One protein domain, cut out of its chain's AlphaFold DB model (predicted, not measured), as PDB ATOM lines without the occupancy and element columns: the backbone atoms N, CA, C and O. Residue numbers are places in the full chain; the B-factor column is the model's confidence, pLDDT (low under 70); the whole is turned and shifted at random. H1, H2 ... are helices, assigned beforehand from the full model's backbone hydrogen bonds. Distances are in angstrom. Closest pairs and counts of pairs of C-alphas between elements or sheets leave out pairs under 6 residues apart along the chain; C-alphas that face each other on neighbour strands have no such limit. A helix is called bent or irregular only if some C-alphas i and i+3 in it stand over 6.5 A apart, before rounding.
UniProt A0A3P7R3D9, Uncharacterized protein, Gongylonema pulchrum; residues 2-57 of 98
ATOM      1  N   ILE A   2     178.598 218.038 313.313       75.12
ATOM      2  CA  ILE A   2     178.607 219.128 312.314       75.12
ATOM      3  C   ILE A   2     177.194 219.638 311.965       75.12
ATOM      4  O   ILE A   2     176.943 220.834 312.019       75.12
ATOM      5  N   PHE A   3     176.233 218.742 311.717       78.06
ATOM      6  CA  PHE A   3     174.839 219.134 311.454       78.06
ATOM      7  C   PHE A   3     174.198 219.953 312.582       78.06
ATOM      8  O   PHE A   3     173.408 220.851 312.311       78.06
ATOM      9  N   GLN A   4     174.541 219.676 313.844       82.81
ATOM     10  CA  GLN A   4     173.992 220.409 314.983       82.81
ATOM     11  C   GLN A   4     174.620 221.799 315.108       82.81
ATOM     12  O   GLN A   4     173.920 222.760 315.421       82.81
ATOM     13  N   ALA A   5     175.919 221.911 314.815       80.94
ATOM     14  CA  ALA A   5     176.613 223.189 314.737       80.94
ATOM     15  C   ALA A   5     176.015 224.068 313.625       80.94
ATOM     16  O   ALA A   5     175.635 225.207 313.883       80.94
ATOM     17  N   VAL A   6     175.799 223.498 312.433       77.81
ATOM     18  CA  VAL A   6     175.127 224.186 311.319       77.81
ATOM     19  C   VAL A   6     173.695 224.595 311.687       77.81
ATOM     20  O   VAL A   6     173.305 225.734 311.446       77.81
ATOM     21  N   LYS A   7     172.912 223.696 312.302       81.88
ATOM     22  CA  LYS A   7     171.522 223.969 312.715       81.88
ATOM     23  C   LYS A   7     171.419 225.134 313.702       81.88
ATOM     24  O   LYS A   7     170.437 225.864 313.670       81.88
ATOM     25  N   ASN A   8     172.424 225.299 314.555       83.88
ATOM     26  CA  ASN A   8     172.503 226.387 315.528       83.88
ATOM     27  C   ASN A   8     173.325 227.589 315.023       83.88
ATOM     28  O   ASN A   8     173.671 228.458 315.816       83.88
ATOM     29  N   SER A   9     173.652 227.638 313.725       80.44
ATOM     30  CA  SER A   9     174.388 228.744 313.098       80.44
ATOM     31  C   SER A   9     175.753 229.043 313.734       80.44
ATOM     32  O   SER A   9     176.180 230.195 313.775       80.44
ATOM     33  N   TYR A  10     176.453 228.010 314.212       81.81
ATOM     34  CA  TYR A  10     177.854 228.138 314.607       81.81
ATOM     35  C   TYR A  10     178.757 228.248 313.378       81.81
ATOM     36  O   TYR A  10     178.529 227.591 312.360       81.81
ATOM     37  N   GLU A  11     179.820 229.037 313.510       76.12
ATOM     38  CA  GLU A  11     180.915 229.059 312.549       76.12
ATOM     39  C   GLU A  11     181.839 227.863 312.798       76.12
ATOM     40  O   GLU A  11     182.162 227.535 313.941       76.12
ATOM     41  N   ILE A  12     182.210 227.164 311.727       75.06
ATOM     42  CA  ILE A  12     183.006 225.940 311.796       75.06
ATOM     43  C   ILE A  12     184.266 226.169 310.976       75.06
ATOM     44  O   ILE A  12     184.189 226.368 309.765       75.06
ATOM     45  N   TYR A  13     185.414 226.080 311.638       73.81
ATOM     46  CA  TYR A  13     186.718 226.149 310.997       73.81
ATOM     47  C   TYR A  13     187.363 224.768 311.018       73.81
ATOM     48  O   TYR A  13     187.435 224.122 312.064       73.81
ATOM     49  N   PHE A  14     187.840 224.321 309.859       75.12
ATOM     50  CA  PHE A  14     188.694 223.146 309.755       75.12
ATOM     51  C   PHE A  14     190.121 223.638 309.584       75.12
ATOM     52  O   PHE A  14     190.459 224.219 308.556       75.12
ATOM     53  N   VAL A  15     190.930 223.440 310.617       77.12
ATOM     54  CA  VAL A  15     192.339 223.821 310.616       77.12
ATOM     55  C   VAL A  15     193.148 222.541 310.547       77.12
ATOM     56  O   VAL A  15     193.058 221.694 311.437       77.12
ATOM     57  N   GLU A  16     193.905 222.382 309.467       77.69
ATOM     58  CA  GLU A  16     194.889 221.313 309.401       77.69
ATOM     59  C   GLU A  16     196.051 221.663 310.346       77.69
ATOM     60  O   GLU A  16     196.519 222.803 310.348       77.69
ATOM     61  N   PRO A  17     196.512 220.729 311.192       80.56
ATOM     62  CA  PRO A  17     197.649 220.995 312.054       80.56
ATOM     63  C   PRO A  17     198.925 221.143 311.215       80.56
ATOM     64  O   PRO A  17     199.386 220.181 310.597       80.56
ATOM     65  N   GLU A  18     199.548 222.320 311.269       84.62
ATOM     66  CA  GLU A  18     200.862 222.603 310.673       84.62
ATOM     67  C   GLU A  18     201.991 221.995 311.514       84.62
ATOM     68  O   GLU A  18     202.831 222.672 312.104       84.62
ATOM     69  N   THR A  19     201.979 220.669 311.622       86.38
ATOM     70  CA  THR A  19     202.988 219.906 312.357       86.38
ATOM     71  C   THR A  19     203.816 219.072 311.392       86.38
ATOM     72  O   THR A  19     203.292 218.412 310.494       86.38
ATOM     73  N   SER A  20     205.131 219.051 311.609       86.06
ATOM     74  CA  SER A  20     206.062 218.236 310.816       86.06
ATOM     75  C   SER A  20     205.815 216.730 310.960       86.06
ATOM     76  O   SER A  20     206.244 215.947 310.116       86.06
ATOM     77  N   TRP A  21     205.112 216.314 312.015       86.81
ATOM     78  CA  TRP A  21     204.832 214.917 312.331       86.81
ATOM     79  C   TRP A  21     203.434 214.437 311.928       86.81
ATOM     80  O   TRP A  21     203.136 213.270 312.163       86.81
ATOM     81  N   LYS A  22     202.600 215.261 311.274       84.00
ATOM     82  CA  LYS A  22     201.213 214.893 310.911       84.00
ATOM     83  C   LYS A  22     201.083 213.611 310.076       84.00
ATOM     84  O   LYS A  22     200.092 212.900 310.195       84.00
ATOM     85  N   THR A  23     202.092 213.291 309.267       83.69
ATOM     86  CA  THR A  23     202.145 212.078 308.430       83.69
ATOM     87  C   THR A  23     203.001 210.959 309.030       83.69
ATOM     88  O   THR A  23     203.107 209.885 308.444       83.69
ATOM     89  N   ASN A  24     203.624 211.175 310.192       89.44
ATOM     90  CA  ASN A  24     204.492 210.191 310.828       89.44
ATOM     91  C   ASN A  24     203.751 209.487 311.968       89.44
ATOM     92  O   ASN A  24     203.630 210.019 313.072       89.44
ATOM     93  N   ALA A  25     203.318 208.249 311.724       90.44
ATOM     94  CA  ALA A  25     202.536 207.484 312.692       90.44
ATOM     95  C   ALA A  25     203.236 207.283 314.046       90.44
ATOM     96  O   ALA A  25     202.587 207.311 315.090       90.44
ATOM     97  N   GLN A  26     204.560 207.114 314.056       90.50
ATOM     98  CA  GLN A  26     205.322 206.897 315.285       90.50
ATOM     99  C   GLN A  26     205.397 208.165 316.140       90.50
ATOM    100  O   GLN A  26     205.244 208.101 317.361       90.50
ATOM    101  N   GLN A  27     205.608 209.320 315.509       91.25
ATOM    102  CA  GLN A  27     205.587 210.604 316.207       91.25
ATOM    103  C   GLN A  27     204.168 210.932 316.685       91.25
ATOM    104  O   GLN A  27     203.992 211.270 317.854       91.25
ATOM    105  N   CYS A  28     203.153 210.725 315.841       88.62
ATOM    106  CA  CYS A  28     201.748 210.870 316.222       88.62
ATOM    107  C   CYS A  28     201.397 210.023 317.450       88.62
ATOM    108  O   CYS A  28     200.813 210.553 318.388       88.62
ATOM    109  N   ALA A  29     201.792 208.744 317.492       90.38
ATOM    110  CA  ALA A  29     201.541 207.861 318.633       90.38
ATOM    111  C   ALA A  29     202.201 208.374 319.922       90.38
ATOM    112  O   ALA A  29     201.603 208.317 320.993       90.38
ATOM    113  N   ARG A  30     203.419 208.920 319.818       90.56
ATOM    114  CA  ARG A  30     204.164 209.463 320.961       90.56
ATOM    115  C   ARG A  30     203.545 210.746 321.521       90.56
ATOM    116  O   ARG A  30     203.593 210.964 322.725       90.56
ATOM    117  N   HIS A  31     202.987 211.588 320.654       86.88
ATOM    118  CA  HIS A  31     202.317 212.834 321.037       86.88
ATOM    119  C   HIS A  31     200.823 212.643 321.364       86.88
ATOM    120  O   HIS A  31     200.162 213.586 321.800       86.88
ATOM    121  N   ASN A  32     200.275 211.437 321.176       86.00
ATOM    122  CA  ASN A  32     198.864 211.146 321.396       86.00
ATOM    123  C   ASN A  32     198.533 211.050 322.898       86.00
ATOM    124  O   ASN A  32     198.962 210.128 323.587       86.00
ATOM    125  N   VAL A  33     197.701 211.968 323.398       90.06
ATOM    126  CA  VAL A  33     197.219 211.967 324.796       90.06
ATOM    127  C   VAL A  33     196.215 210.835 325.063       90.06
ATOM    128  O   VAL A  33     196.075 210.375 326.191       90.06
ATOM    129  N   HIS A  34     195.537 210.353 324.023       88.88
ATOM    130  CA  HIS A  34     194.489 209.333 324.096       88.88
ATOM    131  C   HIS A  34     195.013 207.901 323.892       88.88
ATOM    132  O   HIS A  34     194.220 206.982 323.701       88.88
ATOM    133  N   SER A  35     196.339 207.718 323.911       88.94
ATOM    134  CA  SER A  35     197.021 206.426 323.769       88.94
ATOM    135  C   SER A  35     196.575 205.605 322.549       88.94
ATOM    136  O   SER A  35     196.509 204.377 322.604       88.94
ATOM    137  N   VAL A  36     196.274 206.269 321.428       91.12
ATOM    138  CA  VAL A  36     195.947 205.571 320.178       91.12
ATOM    139  C   VAL A  36     197.174 204.791 319.697       91.12
ATOM    140  O   VAL A  36     198.256 205.354 319.528       91.12
ATOM    141  N   ALA A  37     196.998 203.487 319.469       91.81
ATOM    142  CA  ALA A  37     198.066 202.605 319.013       91.81
ATOM    143  C   ALA A  37     198.617 203.030 317.643       91.81
ATOM    144  O   ALA A  37     197.873 203.482 316.769       91.81
ATOM    145  N   LYS A  38     199.921 202.815 317.434       92.81
ATOM    146  CA  LYS A  38     200.619 203.164 316.187       92.81
ATOM    147  C   LYS A  38     199.944 202.554 314.953       92.81
ATOM    148  O   LYS A  38     199.690 203.277 314.000       92.81
ATOM    149  N   GLU A  39     199.602 201.270 315.002       93.81
ATOM    150  CA  GLU A  39     198.943 200.546 313.901       93.81
ATOM    151  C   GLU A  39     197.629 201.218 313.488       93.81
ATOM    152  O   GLU A  39     197.315 201.350 312.307       93.81
ATOM    153  N   LYS A  40     196.868 201.713 314.471       93.12
ATOM    154  CA  LYS A  40     195.616 202.415 314.202       93.12
ATOM    155  C   LYS A  40     195.862 203.761 313.527       93.12
ATOM    156  O   LYS A  40     195.098 204.143 312.647       93.12
ATOM    157  N   ILE A  41     196.924 204.460 313.917       92.69
ATOM    158  CA  ILE A  41     197.325 205.725 313.298       92.69
ATOM    159  C   ILE A  41     197.827 205.491 311.869       92.69
ATOM    160  O   ILE A  41     197.468 206.261 310.984       92.69
ATOM    161  N   GLU A  42     198.585 204.423 311.615       94.25
ATOM    162  CA  GLU A  42     199.008 204.041 310.257       94.25
ATOM    163  C   GLU A  42     197.799 203.792 309.355       94.25
ATOM    164  O   GLU A  42     197.707 204.391 308.285       94.25
ATOM    165  N   GLN A  43     196.810 203.031 309.833       94.88
ATOM    166  CA  GLN A  43     195.548 202.840 309.113       94.88
ATOM    167  C   GLN A  43     194.796 204.156 308.876       94.88
ATOM    168  O   GLN A  43     194.160 204.330 307.840       94.88
ATOM    169  N   MET A  44     194.809 205.081 309.837       91.75
ATOM    170  CA  MET A  44     194.148 206.381 309.677       91.75
ATOM    171  C   MET A  44     194.847 207.251 308.633       91.75
ATOM    172  O   MET A  44     194.160 207.949 307.897       91.75
ATOM    173  N   ILE A  45     196.178 207.200 308.562       91.12
ATOM    174  CA  ILE A  45     196.970 207.918 307.557       91.12
ATOM    175  C   ILE A  45     196.748 207.309 306.168       91.12
ATOM    176  O   ILE A  45     196.548 208.052 305.214       91.12
ATOM    177  N   GLU A  46     196.744 205.980 306.052       92.56
ATOM    178  CA  GLU A  46     196.524 205.280 304.780       92.56
ATOM    179  C   GLU A  46     195.136 205.568 304.192       92.56
ATOM    180  O   GLU A  46     195.000 205.795 302.993       92.56
ATOM    181  N   ASN A  47     194.113 205.624 305.047       90.50
ATOM    182  CA  ASN A  47     192.738 205.918 304.641       90.50
ATOM    183  C   ASN A  47     192.411 207.422 304.625       90.50
ATOM    184  O   ASN A  47     191.245 207.794 304.476       90.50
ATOM    185  N   PHE A  48     193.393 208.301 304.839       87.12
ATOM    186  CA  PHE A  48     193.145 209.736 304.879       87.12
ATOM    187  C   PHE A  48     192.899 210.283 303.469       87.12
ATOM    188  O   PHE A  48     193.812 210.374 302.650       87.12
ATOM    189  N   GLU A  49     191.666 210.714 303.205       83.88
ATOM    190  CA  GLU A  49     191.287 211.391 301.966       83.88
ATOM    191  C   GLU A  49     191.087 212.893 302.212       83.88
ATOM    192  O   GLU A  49     190.395 213.308 303.147       83.88
ATOM    193  N   LYS A  50     191.672 213.729 301.345       77.12
ATOM    194  CA  LYS A  50     191.422 215.174 301.362       77.12
ATOM    195  C   LYS A  50     190.017 215.449 300.837       77.12
ATOM    196  O   LYS A  50     189.789 215.505 299.634       77.12
ATOM    197  N   VAL A  51     189.085 215.637 301.759       70.44
ATOM    198  CA  VAL A  51     187.682 215.925 301.458       70.44
ATOM    199  C   VAL A  51     187.396 217.425 301.523       70.44
ATOM    200  O   VAL A  51     187.780 218.107 302.473       70.44
ATOM    201  N   ASN A  52     186.685 217.952 300.521       69.69
ATOM    202  CA  ASN A  52     186.193 219.330 300.552       69.69
ATOM    203  C   ASN A  52     184.939 219.421 301.430       69.69
ATOM    204  O   ASN A  52     184.035 218.593 301.331       69.69
ATOM    205  N   LEU A  53     184.823 220.476 302.241       69.31
ATOM    206  CA  LEU A  53     183.666 220.692 303.125       69.31
ATOM    207  C   LEU A  53     182.331 220.695 302.365       69.31
ATOM    208  O   LEU A  53     181.335 220.150 302.840       69.31
ATOM    209  N   CYS A  54     182.324 221.297 301.173       67.06
ATOM    210  CA  CYS A  54     181.155 221.351 300.298       67.06
ATOM    211  C   CYS A  54     180.680 219.955 299.874       67.06
ATOM    212  O   CYS A  54     179.489 219.765 299.629       67.06
ATOM    213  N   ASP A  55     181.590 218.980 299.805       70.88
ATOM    214  CA  ASP A  55     181.250 217.619 299.411       70.88
ATOM    215  C   ASP A  55     180.622 216.812 300.545       70.88
ATOM    216  O   ASP A  55     179.748 215.981 300.298       70.88
ATOM    217  N   ILE A  56     181.003 217.116 301.785       70.62
ATOM    218  CA  ILE A  56     180.534 216.415 302.985       70.62
ATOM    219  C   ILE A  56     179.139 216.906 303.408       70.62
ATOM    220  O   ILE A  56     178.353 216.139 303.963       70.62
ATOM    221  N   ILE A  57     178.803 218.177 303.146       69.69
ATOM    222  CA  ILE A  57     177.562 218.813 303.624       69.69
ATOM    223  C   ILE A  57     176.672 219.278 302.457       69.69
ATOM    224  O   ILE A  57     176.393 220.465 302.291       69.69
TER     225      ILE A  57
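This is residues 2 to 57 of the 98 residues of an uncharacterized protein of Gongylonema pulchrum (UniProt A0A3P7R3D9). The domain is a long, open loop of chain: two short helices packed on each other, H2 and H3, make one end, two others, H1 and H4, stand at the far end without meeting, and two stretches with no named element run the length between the ends. The first of these stretches, residues 8 to 24, leads out from H1 to H2, and the second, residues 47 to 52, leads back from H3 to H4, with open space between them. The printed part has 56 residues with four named helices, H1, H2, H3 and H4 in that order along the chain, and no named strand. The class is all helix, though under half of the residues, 26 of 56, are in named elements. The whole is loose, with a radius of gyration of the C-alphas of 14.4 A, and elongated, with spans of 38 by 22 by 20 A.

The printed part begins with H1, residues 2 to 7, which measures 8.6 A from first to last C-alpha; C-alpha 2 is at (178.607, 219.128, 312.314). Residues 8 to 24 follow with no named element, passing from C-alpha 8 at (172.503, 226.387, 315.528) to C-alpha 24 at (204.492, 210.191, 310.828). H2 is residues 25 to 31, 9.9 A long. Residues 32 to 37 come next, and then H3, residues 38 to 46, which is the longest helix with 9 residues and 12.3 A. After residues 47 to 52 comes H4, residues 53 to 56, only four residues and 5.3 A long, with C-alpha 56 at (180.534, 216.415, 302.985). Residue 57 is the last printed residue and follows H4 directly.

H1 touches no helix: it is apart from H2, from H3 and from H4. H2 and H3 touch, with 10 pairs of C-alphas within 8 A. Their closest C-alphas are those of Ala 29 and Lys 38, 5.4 A apart. Their centres are 10.2 A apart. Their lines stand at a steep tilt of 57 degrees, and the two helices run opposite ways. H4 touches no helix either: it is apart from H2 and from H3, as well as from H1. In the backbones of H1, H2 and H3, every pair of O of residue i and N of residue i+4 is within hydrogen-bond range. H4 is too short for any such pair, and its one pair of O of residue i and N of residue i+3 is within range. No helix is bent or irregular.

The two C-alphas farthest apart are those of Asn 8, just after H1, and Gln 26, in H2, at 38.2 A. The C-alphas of the first and last printed residues, Ile 2 and Ile 57, are 8.8 A apart. The link from H1 to H2 is long, with 17 residues, and its C-alphas lie 8 to 23 A from the mean of the C-alphas. The links from H2 to H3 and from H3 to H4 are short, with 6 residues each. The printed part has no cut; it runs from residue 2 to residue 57 of a full chain of 98 residues. The mean pLDDT of the printed part is 83.7. Four residues are under 70: residues 52 to 54, of which 53 and 54 belong to H4, and residue 57. The mean pLDDT of H4 is 69, that of H1 is 79, that of H2 is 90 and that of H3 is 93.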